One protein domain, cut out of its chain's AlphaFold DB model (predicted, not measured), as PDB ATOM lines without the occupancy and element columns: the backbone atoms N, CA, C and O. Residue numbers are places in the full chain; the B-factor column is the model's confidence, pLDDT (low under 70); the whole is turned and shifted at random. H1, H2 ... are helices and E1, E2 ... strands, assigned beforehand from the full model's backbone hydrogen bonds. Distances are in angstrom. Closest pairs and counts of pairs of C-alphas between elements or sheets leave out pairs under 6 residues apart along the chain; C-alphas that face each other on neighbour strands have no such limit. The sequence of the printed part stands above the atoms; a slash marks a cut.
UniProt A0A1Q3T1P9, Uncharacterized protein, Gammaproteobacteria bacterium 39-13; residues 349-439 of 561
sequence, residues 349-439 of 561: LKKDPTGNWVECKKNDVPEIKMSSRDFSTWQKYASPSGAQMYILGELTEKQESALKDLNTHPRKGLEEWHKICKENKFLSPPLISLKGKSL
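AT A GLANCE: This is residues 349 to 439 of the 561 residues of an uncharacterized protein of Gammaproteobacteria bacterium 39-13 (UniProt A0A1Q3T1P9). A loosely packed body has helices H1 and H4 in its middle, the small strand hairpin of E1 and E2 at one end and helices H2 and H3 at the other, and a tail sticks out from it, residues 432 to 439, of which 432 to 435 belong to E4. The printed part has 91 residues, with four named helices and four named strands in the order E1 E2 E3 H1 H2 H3 H4 E4, class mixed. E1 and E2 make an antiparallel sheet of two strands. The whole is loose, with a radius of gyration of the C-alphas of 15.6 A and spans of 52 by 41 by 24 A.

IN THESE COORDINATES: E1, residues 349 to 351, begins at C-alpha 349 (45.181, -23.584, 20.356). E2 is residues 357 to 359 and E3 residues 368 to 371. H1, residues 372 to 381, is 14.2 A long. H2 is residues 386 to 390. H3, residues 397 to 407, is 14.5 A long, and H4, residues 414 to 423, 14.2 A. E4, residues 431 to 435, is 13.5 A long and ends at C-alpha 435 (22.170, -32.259, -0.630).

HOW THE PARTS SIT: In the hairpin E1 and E2, N 350 and O 358 are within hydrogen-bond range at 3.0 A. E3 and E4 pair with no named strand. H1 and H2 touch only at the corner, with the closest C-alphas, Lys 380 and Gly 386, 5.1 A apart. H3 and H4 are close but not clearly touching, closest at C-alphas Ala 402 and Ile 420, 7.4 A, a shallow tilt of 22 degrees, opposite ways. Every O i to N i+4 pair is within hydrogen-bond range in H1, H2 and H4, and 5 of 7 in H3.

THE WHOLE: The C-alphas farthest apart, Pro 353 and Leu 439, are 53.4 A apart. The printed part has no cut and no long link. Its mean pLDDT is 74.7, with residues 383 to 412 and 437 to 439 under 70.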
ATOM      1  N   LEU A 349      45.194 -24.413  19.154       93.56
ATOM      2  CA  LEU A 349      45.181 -23.584  20.356       93.56
ATOM      3  C   LEU A 349      46.537 -23.638  21.066       93.56
ATOM      4  O   LEU A 349      47.237 -24.655  21.023       93.56
ATOM      5  N   LYS A 350      46.878 -22.534  21.727       93.00
ATOM      6  CA  LYS A 350      48.046 -22.380  22.601       93.00
ATOM      7  C   LYS A 350      47.665 -21.587  23.846       93.00
ATOM      8  O   LYS A 350      46.634 -20.909  23.843       93.00
ATOM      9  N   LYS A 351      48.515 -21.610  24.867       90.62
ATOM     10  CA  LYS A 351      48.415 -20.670  25.985       90.62
ATOM     11  C   LYS A 351      49.002 -19.318  25.587       90.62
ATOM     12  O   LYS A 351      50.073 -19.229  24.983       90.62
ATOM     13  N   ASP A 352      48.285 -18.249  25.897       88.50
ATOM     14  CA  ASP A 352      48.836 -16.900  25.855       88.50
ATOM     15  C   ASP A 352      49.750 -16.646  27.079       88.50
ATOM     16  O   ASP A 352      49.822 -17.485  27.985       88.50
ATOM     17  N   PRO A 353      50.462 -15.505  27.154       88.44
ATOM     18  CA  PRO A 353      51.323 -15.191  28.301       88.44
ATOM     19  C   PRO A 353      50.598 -15.125  29.653       88.44
ATOM     20  O   PRO A 353      51.248 -15.158  30.693       88.44
ATOM     21  N   THR A 354      49.267 -15.019  29.653       85.31
ATOM     22  CA  THR A 354      48.431 -15.012  30.861       85.31
ATOM     23  C   THR A 354      47.930 -16.409  31.245       85.31
ATOM     24  O   THR A 354      47.248 -16.562  32.255       85.31
ATOM     25  N   GLY A 355      48.282 -17.439  30.465       82.88
ATOM     26  CA  GLY A 355      47.868 -18.826  30.672       82.88
ATOM     27  C   GLY A 355      46.496 -19.168  30.087       82.88
ATOM     28  O   GLY A 355      46.021 -20.286  30.286       82.88
ATOM     29  N   ASN A 356      45.861 -18.245  29.357       85.12
ATOM     30  CA  ASN A 356      44.561 -18.470  28.731       85.12
ATOM     31  C   ASN A 356      44.713 -19.183  27.386       85.12
ATOM     32  O   ASN A 356      45.618 -18.894  26.605       85.12
ATOM     33  N   TRP A 357      43.788 -20.095  27.089       88.88
ATOM     34  CA  TRP A 357      43.748 -20.789  25.804       88.88
ATOM     35  C   TRP A 357      43.202 -19.878  24.707       88.88
ATOM     36  O   TRP A 357      42.084 -19.372  24.809       88.88
ATOM     37  N   VAL A 358      43.978 -19.704  23.640       91.38
ATOM     38  CA  VAL A 358      43.633 -18.858  22.489       91.38
ATOM     39  C   VAL A 358      43.924 -19.573  21.171       91.38
ATOM     40  O   VAL A 358      44.801 -20.435  21.102       91.38
ATOM     41  N   GLU A 359      43.201 -19.202  20.109       93.38
ATOM     42  CA  GLU A 359      43.486 -19.676  18.749       93.38
ATOM     43  C   GLU A 359      44.881 -19.233  18.284       93.38
ATOM     44  O   GLU A 359      45.298 -18.086  18.466       93.38
ATOM     45  N   CYS A 360      45.600 -20.166  17.665       92.62
ATOM     46  CA  CYS A 360      46.915 -19.943  17.088       92.62
ATOM     47  C   CYS A 360      46.819 -19.017  15.875       92.62
ATOM     48  O   CYS A 360      46.053 -19.256  14.944       92.62
ATOM     49  N   LYS A 361      47.673 -17.999  15.847       89.62
ATOM     50  CA  LYS A 361      47.941 -17.144  14.692       89.62
ATOM     51  C   LYS A 361      49.016 -17.763  13.808       89.62
ATOM     52  O   LYS A 361      49.727 -18.688  14.186       89.62
ATOM     53  N   LYS A 362      49.196 -17.202  12.613       77.69
ATOM     54  CA  LYS A 362      50.280 -17.590  11.700       77.69
ATOM     55  C   LYS A 362      51.639 -17.570  12.428       77.69
ATOM     56  O   LYS A 362      52.002 -16.543  12.991       77.69
ATOM     57  N   ASN A 363      52.380 -18.678  12.342       80.25
ATOM     58  CA  ASN A 363      53.679 -18.945  12.989       80.25
ATOM     59  C   ASN A 363      53.643 -19.317  14.480       80.25
ATOM     60  O   ASN A 363      54.705 -19.525  15.063       80.25
ATOM     61  N   ASP A 364      52.467 -19.430  15.093       87.81
ATOM     62  CA  ASP A 364      52.375 -19.973  16.446       87.81
ATOM     63  C   ASP A 364      52.727 -21.466  16.488       87.81
ATOM     64  O   ASP A 364      52.608 -22.182  15.493       87.81
ATOM     65  N   VAL A 365      53.145 -21.948  17.658       86.25
ATOM     66  CA  VAL A 365      53.333 -23.379  17.910       86.25
ATOM     67  C   VAL A 365      52.075 -23.897  18.604       86.25
ATOM     68  O   VAL A 365      51.792 -23.468  19.722       86.25
ATOM     69  N   PRO A 366      51.294 -24.777  17.959       89.69
ATOM     70  CA  PRO A 366      50.083 -25.298  18.568       89.69
ATOM     71  C   PRO A 366      50.395 -26.316  19.667       89.69
ATOM     72  O   PRO A 366      51.214 -27.212  19.471       89.69
ATOM     73  N   GLU A 367      49.682 -26.221  20.789       88.62
ATOM     74  CA  GLU A 367      49.719 -27.206  21.882       88.62
ATOM     75  C   GLU A 367      48.607 -28.253  21.718       88.62
ATOM     76  O   GLU A 367      48.817 -29.443  21.949       88.62
ATOM     77  N   ILE A 368      47.424 -27.829  21.266       89.19
ATOM     78  CA  ILE A 368      46.253 -28.697  21.108       89.19
ATOM     79  C   ILE A 368      45.473 -28.348  19.839       89.19
ATOM     80  O   ILE A 368      45.514 -27.219  19.349       89.19
ATOM     81  N   LYS A 369      44.759 -29.329  19.281       90.94
ATOM     82  CA  LYS A 369      43.858 -29.145  18.135       90.94
ATOM     83  C   LYS A 369      42.503 -29.789  18.419       90.94
ATOM     84  O   LYS A 369      42.465 -30.913  18.909       90.94
ATOM     85  N   MET A 370      41.410 -29.105  18.097       91.19
ATOM     86  CA  MET A 370      40.038 -29.608  18.272       91.19
ATOM     87  C   MET A 370      39.048 -28.842  17.394       91.19
ATOM     88  O   MET A 370      39.447 -27.914  16.695       91.19
ATOM     89  N   SER A 371      37.770 -29.219  17.398       92.50
ATOM     90  CA  SER A 371      36.744 -28.429  16.712       92.50
ATOM     91  C   SER A 371      36.470 -27.116  17.462       92.50
ATOM     92  O   SER A 371      36.568 -27.054  18.690       92.50
ATOM     93  N   SER A 372      36.095 -26.059  16.738       92.75
ATOM     94  CA  SER A 372      35.697 -24.772  17.324       92.75
ATOM     95  C   SER A 372      34.490 -24.925  18.256       92.75
ATOM     96  O   SER A 372      34.388 -24.221  19.262       92.75
ATOM     97  N   ARG A 373      33.608 -25.892  17.970       90.94
ATOM     98  CA  ARG A 373      32.448 -26.250  18.799       90.94
ATOM     99  C   ARG A 373      32.860 -26.858  20.131       90.94
ATOM    100  O   ARG A 373      32.365 -26.418  21.164       90.94
ATOM    101  N   ASP A 374      33.778 -27.820  20.117       89.62
ATOM    102  CA  ASP A 374      34.289 -28.441  21.344       89.62
ATOM    103  C   ASP A 374      35.023 -27.408  22.203       89.62
ATOM    104  O   ASP A 374      34.794 -27.334  23.410       89.62
ATOM    105  N   PHE A 375      35.823 -26.540  21.577       90.81
ATOM    106  CA  PHE A 375      36.489 -25.456  22.293       90.81
ATOM    107  C   PHE A 375      35.489 -24.469  22.907       90.81
ATOM    108  O   PHE A 375      35.602 -24.131  24.082       90.81
ATOM    109  N   SER A 376      34.457 -24.071  22.157       87.69
ATOM    110  CA  SER A 376      33.386 -23.198  22.659       87.69
ATOM    111  C   SER A 376      32.615 -23.843  23.815       87.69
ATOM    112  O   SER A 376      32.227 -23.162  24.766       87.69
ATOM    113  N   THR A 377      32.391 -25.158  23.757       83.00
ATOM    114  CA  THR A 377      31.773 -25.929  24.843       83.00
ATOM    115  C   THR A 377      32.641 -25.909  26.095       83.00
ATOM    116  O   THR A 377      32.135 -25.614  27.178       83.00
ATOM    117  N   TRP A 378      33.949 -26.139  25.953       82.75
ATOM    118  CA  TRP A 378      34.881 -26.026  27.071       82.75
ATOM    119  C   TRP A 378      34.925 -24.604  27.643       82.75
ATOM    120  O   TRP A 378      34.865 -24.449  28.855       82.75
ATOM    121  N   GLN A 379      34.958 -23.561  26.807       82.00
ATOM    122  CA  GLN A 379      34.968 -22.169  27.276       82.00
ATOM    123  C   GLN A 379      33.729 -21.834  28.114       82.00
ATOM    124  O   GLN A 379      33.833 -21.139  29.123       82.00
ATOM    125  N   LYS A 380      32.558 -22.362  27.730       77.56
ATOM    126  CA  LYS A 380      31.340 -22.253  28.541       77.56
ATOM    127  C   LYS A 380      31.510 -22.988  29.868       77.56
ATOM    128  O   LYS A 380      31.279 -22.380  30.905       77.56
ATOM    129  N   TYR A 381      31.965 -24.241  29.854       71.62
ATOM    130  CA  TYR A 381      32.181 -25.033  31.073       71.62
ATOM    131  C   TYR A 381      33.193 -24.391  32.040       71.62
ATOM    132  O   TYR A 381      32.948 -24.336  33.239       71.62
ATOM    133  N   ALA A 382      34.295 -23.850  31.519       72.12
ATOM    134  CA  ALA A 382      35.353 -23.207  32.297       72.12
ATOM    135  C   ALA A 382      34.946 -21.839  32.882       72.12
ATOM    136  O   ALA A 382      35.683 -21.267  33.686       72.12
ATOM    137  N   SER A 383      33.787 -21.295  32.490       67.25
ATOM    138  CA  SER A 383      33.257 -20.053  33.055       67.25
ATOM    139  C   SER A 383      32.500 -20.307  34.375       67.25
ATOM    140  O   SER A 383      31.789 -21.310  34.485       67.25
ATOM    141  N   PRO A 384      32.567 -19.392  35.366       60.19
ATOM    142  CA  PRO A 384      31.880 -19.554  36.654       60.19
ATOM    143  C   PRO A 384      30.364 -19.793  36.547       60.19
ATOM    144  O   PRO A 384      29.794 -20.503  37.367       60.19
ATOM    145  N   SER A 385      29.711 -19.223  35.529       57.28
ATOM    146  CA  SER A 385      28.275 -19.383  35.266       57.28
ATOM    147  C   SER A 385      27.939 -20.647  34.465       57.28
ATOM    148  O   SER A 385      26.883 -21.244  34.670       57.28
ATOM    149  N   GLY A 386      28.823 -21.101  33.573       53.25
ATOM    150  CA  GLY A 386      28.583 -22.305  32.776       53.25
ATOM    151  C   GLY A 386      28.746 -23.612  33.555       53.25
ATOM    152  O   GLY A 386      28.062 -24.583  33.231       53.25
ATOM    153  N   ALA A 387      29.542 -23.617  34.631       53.38
ATOM    154  CA  ALA A 387      29.604 -24.731  35.580       53.38
ATOM    155  C   ALA A 387      28.245 -25.001  36.261       53.38
ATOM    156  O   ALA A 387      27.903 -26.154  36.503       53.38
ATOM    157  N   GLN A 388      27.434 -23.962  36.511       50.41
ATOM    158  CA  GLN A 388      26.082 -24.103  37.074       50.41
ATOM    159  C   GLN A 388      25.042 -24.547  36.030       50.41
ATOM    160  O   GLN A 388      24.142 -25.313  36.361       50.41
ATOM    161  N   MET A 389      25.170 -24.125  34.764       49.06
ATOM    162  CA  MET A 389      24.255 -24.546  33.687       49.06
ATOM    163  C   MET A 389      24.423 -26.015  33.280       49.06
ATOM    164  O   MET A 389      23.434 -26.665  32.959       49.06
ATOM    165  N   TYR A 390      25.649 -26.547  33.282       49.72
ATOM    166  CA  TYR A 390      25.900 -27.942  32.887       49.72
ATOM    167  C   TYR A 390      25.397 -28.968  33.911       49.72
ATOM    168  O   TYR A 390      25.184 -30.119  33.558       49.72
ATOM    169  N   ILE A 391      25.170 -28.539  35.156       49.28
ATOM    170  CA  ILE A 391      24.530 -29.339  36.212       49.28
ATOM    171  C   ILE A 391      23.006 -29.456  35.977       49.28
ATOM    172  O   ILE A 391      22.359 -30.319  36.557       49.28
ATOM    173  N   LEU A 392      22.423 -28.605  35.121       43.22
ATOM    174  CA  LEU A 392      20.973 -28.508  34.891       43.22
ATOM    175  C   LEU A 392      20.516 -29.015  33.509       43.22
ATOM    176  O   LEU A 392      19.321 -28.986  33.222       43.22
ATOM    177  N   GLY A 393      21.436 -29.452  32.644       49.88
ATOM    178  CA  GLY A 393      21.123 -30.091  31.362       49.88
ATOM    179  C   GLY A 393      21.484 -31.572  31.405       49.88
ATOM    180  O   GLY A 393      22.520 -31.909  31.965       49.88
ATOM    181  N   GLU A 394      20.644 -32.428  30.816       50.28
ATOM    182  CA  GLU A 394      20.772 -33.895  30.809       50.28
ATOM    183  C   GLU A 394      22.109 -34.367  30.205       50.28
ATOM    184  O   GLU A 394      22.222 -34.699  29.024       50.28
ATOM    185  N   LEU A 395      23.154 -34.399  31.027       56.38
ATOM    186  CA  LEU A 395      24.290 -35.272  30.812       56.38
ATOM    187  C   LEU A 395      23.821 -36.701  31.087       56.38
ATOM    188  O   LEU A 395      23.074 -36.967  32.024       56.38
ATOM    189  N   THR A 396      24.280 -37.653  30.284       58.78
ATOM    190  CA  THR A 396      24.106 -39.066  30.641       58.78
ATOM    191  C   THR A 396      24.861 -39.359  31.942       58.78
ATOM    192  O   THR A 396      25.933 -38.792  32.160       58.78
ATOM    193  N   GLU A 397      24.393 -40.297  32.772       60.25
ATOM    194  CA  GLU A 397      25.095 -40.703  34.012       60.25
ATOM    195  C   GLU A 397      26.580 -41.042  33.764       60.25
ATOM    196  O   GLU A 397      27.456 -40.777  34.589       60.25
ATOM    197  N   LYS A 398      26.891 -41.572  32.572       58.50
ATOM    198  CA  LYS A 398      28.256 -41.870  32.120       58.50
ATOM    199  C   LYS A 398      29.104 -40.610  31.905       58.50
ATOM    200  O   LYS A 398      30.285 -40.603  32.250       58.50
ATOM    201  N   GLN A 399      28.524 -39.556  31.334       63.16
ATOM    202  CA  GLN A 399      29.181 -38.255  31.200       63.16
ATOM    203  C   GLN A 399      29.328 -37.584  32.563       63.16
ATOM    204  O   GLN A 399      30.405 -37.082  32.864       63.16
ATOM    205  N   GLU A 400      28.303 -37.632  33.415       62.25
ATOM    206  CA  GLU A 400      28.375 -37.077  34.770       62.25
ATOM    207  C   GLU A 400      29.453 -37.754  35.619       62.25
ATOM    208  O   GLU A 400      30.211 -37.069  36.298       62.25
ATOM    209  N   SER A 401      29.577 -39.083  35.557       63.78
ATOM    210  CA  SER A 401      30.614 -39.817  36.287       63.78
ATOM    211  C   SER A 401      32.022 -39.498  35.776       63.78
ATOM    212  O   SER A 401      32.928 -39.337  36.589       63.78
ATOM    213  N   ALA A 402      32.218 -39.375  34.458       61.62
ATOM    214  CA  ALA A 402      33.516 -39.020  33.873       61.62
ATOM    215  C   ALA A 402      33.891 -37.541  34.108       61.62
ATOM    216  O   ALA A 402      35.069 -37.196  34.181       61.62
ATOM    217  N   LEU A 403      32.891 -36.663  34.237       60.81
ATOM    218  CA  LEU A 403      33.064 -35.231  34.503       60.81
ATOM    219  C   LEU A 403      33.057 -34.895  36.011       60.81
ATOM    220  O   LEU A 403      33.515 -33.819  36.395       60.81
ATOM    221  N   LYS A 404      32.619 -35.807  36.891       60.44
ATOM    222  CA  LYS A 404      32.664 -35.644  38.360       60.44
ATOM    223  C   LYS A 404      34.087 -35.422  38.876       60.44
ATOM    224  O   LYS A 404      34.286 -34.592  39.762       60.44
ATOM    225  N   ASP A 405      35.081 -36.054  38.252       52.78
ATOM    226  CA  ASP A 405      36.500 -35.854  38.573       52.78
ATOM    227  C   ASP A 405      37.049 -34.501  38.088       52.78
ATOM    228  O   ASP A 405      38.077 -34.031  38.586       52.78
ATOM    229  N   LEU A 406      36.376 -33.837  37.142       53.66
ATOM    230  CA  LEU A 406      36.703 -32.478  36.693       53.66
ATOM    231  C   LEU A 406      36.114 -31.409  37.632       53.66
ATOM    232  O   LEU A 406      36.766 -30.395  37.879       53.66
ATOM    233  N   ASN A 407      34.952 -31.674  38.240       48.56
ATOM    234  CA  ASN A 407      34.246 -30.740  39.128       48.56
ATOM    235  C   ASN A 407      34.959 -30.448  40.461       48.56
ATOM    236  O   ASN A 407      34.660 -29.441  41.100       48.56
ATOM    237  N   THR A 408      35.926 -31.267  40.886       49.91
ATOM    238  CA  THR A 408      36.734 -30.972  42.088       49.91
ATOM    239  C   THR A 408      37.820 -29.922  41.840       49.91
ATOM    240  O   THR A 408      38.411 -29.417  42.789       49.91
ATOM    241  N   HIS A 409      38.086 -29.577  40.574       46.75
ATOM    242  CA  HIS A 409      39.084 -28.591  40.169       46.75
ATOM    243  C   HIS A 409      38.551 -27.775  38.977       46.75
ATOM    244  O   HIS A 409      38.900 -28.077  37.833       46.75
ATOM    245  N   PRO A 410      37.779 -26.694  39.208       44.25
ATOM    246  CA  PRO A 410      37.179 -25.856  38.154       44.25
ATOM    247  C   PRO A 410      38.190 -25.153  37.217       44.25
ATOM    248  O   PRO A 410      37.810 -24.359  36.364       44.25
ATOM    249  N   ARG A 411      39.492 -25.438  37.365       51.75
ATOM    250  CA  ARG A 411      40.609 -24.951  36.542       51.75
ATOM    251  C   ARG A 411      41.417 -26.068  35.868       51.75
ATOM    252  O   ARG A 411      42.517 -25.796  35.390       51.75
ATOM    253  N   LYS A 412      40.940 -27.320  35.833       56.53
ATOM    254  CA  LYS A 412      41.632 -28.376  35.073       56.53
ATOM    255  C   LYS A 412      41.763 -27.944  33.605       56.53
ATOM    256  O   LYS A 412      40.793 -27.531  32.971       56.53
ATOM    257  N   GLY A 413      43.002 -27.965  33.109       75.88
ATOM    258  CA  GLY A 413      43.365 -27.426  31.802       75.88
ATOM    259  C   GLY A 413      42.633 -28.126  30.656       75.88
ATOM    260  O   GLY A 413      42.326 -29.313  30.740       75.88
ATOM    261  N   LEU A 414      42.387 -27.387  29.572       82.31
ATOM    262  CA  LEU A 414      41.758 -27.862  28.332       82.31
ATOM    263  C   LEU A 414      42.313 -29.209  27.828       82.31
ATOM    264  O   LEU A 414      41.572 -29.999  27.250       82.31
ATOM    265  N   GLU A 415      43.597 -29.480  28.062       84.44
ATOM    266  CA  GLU A 415      44.266 -30.744  27.732       84.44
ATOM    267  C   GLU A 415      43.600 -31.963  28.386       84.44
ATOM    268  O   GLU A 415      43.297 -32.936  27.695       84.44
ATOM    269  N   GLU A 416      43.320 -31.899  29.689       80.94
ATOM    270  CA  GLU A 416      42.719 -33.008  30.439       80.94
ATOM    271  C   GLU A 416      41.254 -33.205  30.039       80.94
ATOM    272  O   GLU A 416      40.814 -34.329  29.806       80.94
ATOM    273  N   TRP A 417      40.515 -32.105  29.855       80.62
ATOM    274  CA  TRP A 417      39.150 -32.156  29.326       80.62
ATOM    275  C   TRP A 417      39.114 -32.815  27.943       80.62
ATOM    276  O   TRP A 417      38.334 -33.734  27.702       80.62
ATOM    277  N   HIS A 418      40.003 -32.396  27.040       84.00
ATOM    278  CA  HIS A 418      40.070 -32.950  25.694       84.00
ATOM    279  C   HIS A 418      40.424 -34.438  25.705       84.00
ATOM    280  O   HIS A 418      39.837 -35.208  24.943       84.00
ATOM    281  N   LYS A 419      41.349 -34.853  26.579       83.25
ATOM    282  CA  LYS A 419      41.716 -36.256  26.772       83.25
ATOM    283  C   LYS A 419      40.513 -37.086  27.231       83.25
ATOM    284  O   LYS A 419      40.177 -38.058  26.556       83.25
ATOM    285  N   ILE A 420      39.814 -36.655  28.282       76.88
ATOM    286  CA  ILE A 420      38.621 -37.336  28.813       76.88
ATOM    287  C   ILE A 420      37.526 -37.433  27.746       76.88
ATOM    288  O   ILE A 420      36.971 -38.511  27.513       76.88
ATOM    289  N   CYS A 421      37.235 -36.332  27.047       80.12
ATOM    290  CA  CYS A 421      36.238 -36.321  25.980       80.12
ATOM    291  C   CYS A 421      36.628 -37.240  24.822       80.12
ATOM    292  O   CYS A 421      35.761 -37.887  24.236       80.12
ATOM    293  N   LYS A 422      37.916 -37.333  24.484       82.12
ATOM    294  CA  LYS A 422      38.398 -38.235  23.439       82.12
ATOM    295  C   LYS A 422      38.261 -39.703  23.849       82.12
ATOM    296  O   LYS A 422      37.742 -40.490  23.063       82.12
ATOM    297  N   GLU A 423      38.686 -40.061  25.059       81.00
ATOM    298  CA  GLU A 423      38.619 -41.431  25.598       81.00
ATOM    299  C   GLU A 423      37.175 -41.938  25.695       81.00
ATOM    300  O   GLU A 423      36.888 -43.091  25.373       81.00
ATOM    301  N   ASN A 424      36.245 -41.050  26.042       73.88
ATOM    302  CA  ASN A 424      34.832 -41.385  26.187       73.88
ATOM    303  C   ASN A 424      33.986 -41.124  24.927       73.88
ATOM    304  O   ASN A 424      32.775 -41.338  24.957       73.88
ATOM    305  N   LYS A 425      34.601 -40.698  23.812       80.44
ATOM    306  CA  LYS A 425      33.921 -40.352  22.545       80.44
ATOM    307  C   LYS A 425      32.848 -39.255  22.697       80.44
ATOM    308  O   LYS A 425      31.810 -39.304  22.045       80.44
ATOM    309  N   PHE A 426      33.106 -38.261  23.542       79.00
ATOM    310  CA  PHE A 426      32.231 -37.101  23.767       79.00
ATOM    311  C   PHE A 426      32.533 -35.904  22.859       79.00
ATOM    312  O   PHE A 426      31.772 -34.941  22.859       79.00
ATOM    313  N   LEU A 427      33.640 -35.932  22.109       82.25
ATOM    314  CA  LEU A 427      33.948 -34.876  21.144       82.25
ATOM    315  C   LEU A 427      32.904 -34.840  20.026       82.25
ATOM    316  O   LEU A 427      32.424 -35.880  19.568       82.25
ATOM    317  N   SER A 428      32.587 -33.633  19.570       84.94
ATOM    318  CA  SER A 428      31.574 -33.417  18.549       84.94
ATOM    319  C   SER A 428      31.917 -34.156  17.248       84.94
ATOM    320  O   SER A 428      33.047 -34.050  16.759       84.94
ATOM    321  N   PRO A 429      30.955 -34.850  16.608       85.81
ATOM    322  CA  PRO A 429      31.193 -35.460  15.306       85.81
ATOM    323  C   PRO A 429      31.398 -34.383  14.224       85.81
ATOM    324  O   PRO A 429      31.005 -33.222  14.419       85.81
ATOM    325  N   PRO A 430      31.974 -34.741  13.061       87.81
ATOM    326  CA  PRO A 430      32.117 -33.826  11.931       87.81
ATOM    327  C   PRO A 430      30.775 -33.236  11.492       87.81
ATOM    328  O   PRO A 430      29.769 -33.941  11.414       87.81
ATOM    329  N   LEU A 431      30.761 -31.947  11.148       90.75
ATOM    330  CA  LEU A 431      29.586 -31.314  10.554       90.75
ATOM    331  C   LEU A 431      29.486 -31.697   9.081       90.75
ATOM    332  O   LEU A 431      30.316 -31.281   8.268       90.75
ATOM    333  N   ILE A 432      28.450 -32.466   8.747       92.38
ATOM    334  CA  ILE A 432      28.187 -32.920   7.383       92.38
ATOM    335  C   ILE A 432      26.793 -32.475   6.957       92.38
ATOM    336  O   ILE A 432      25.800 -32.860   7.574       92.38
ATOM    337  N   SER A 433      26.705 -31.719   5.864       92.00
ATOM    338  CA  SER A 433      25.432 -31.443   5.195       92.00
ATOM    339  C   SER A 433      25.299 -32.294   3.937       92.00
ATOM    340  O   SER A 433      26.251 -32.431   3.168       92.00
ATOM    341  N   LEU A 434      24.118 -32.880   3.739       91.06
ATOM    342  CA  LEU A 434      23.755 -33.664   2.563       91.06
ATOM    343  C   LEU A 434      22.788 -32.851   1.697       91.06
ATOM    344  O   LEU A 434      21.809 -32.290   2.185       91.06
ATOM    345  N   LYS A 435      23.050 -32.816   0.394       88.81
ATOM    346  CA  LYS A 435      22.170 -32.259  -0.630       88.81
ATOM    347  C   LYS A 435      21.972 -33.312  -1.717       88.81
ATOM    348  O   LYS A 435      22.907 -33.658  -2.435       88.81
ATOM    349  N   GLY A 436      20.744 -33.805  -1.832       77.31
ATOM    350  CA  GLY A 436      20.348 -34.891  -2.731       77.31
ATOM    351  C   GLY A 436      19.146 -35.646  -2.159       77.31
ATOM    352  O   GLY A 436      18.767 -35.413  -1.014       77.31
ATOM    353  N   LYS A 437      18.521 -36.526  -2.949       66.69
ATOM    354  CA  LYS A 437      17.455 -37.408  -2.447       66.69
ATOM    355  C   LYS A 437      18.078 -38.636  -1.773       66.69
ATOM    356  O   LYS A 437      19.002 -39.222  -2.334       66.69
ATOM    357  N   SER A 438      17.555 -39.028  -0.611       63.34
ATOM    358  CA  SER A 438      17.830 -40.345  -0.022       63.34
ATOM    359  C   SER A 438      17.345 -41.442  -0.974       63.34
ATOM    360  O   SER A 438      16.280 -41.302  -1.581       63.34
ATOM    361  N   LEU A 439      18.123 -42.518  -1.124       65.00
ATOM    362  CA  LEU A 439      17.734 -43.692  -1.915       65.00
ATOM    363  C   LEU A 439      17.231 -44.846  -1.033       65.00
ATOM    364  O   LEU A 439      16.898 -45.900  -1.568       65.00
TER     365      LEU A 439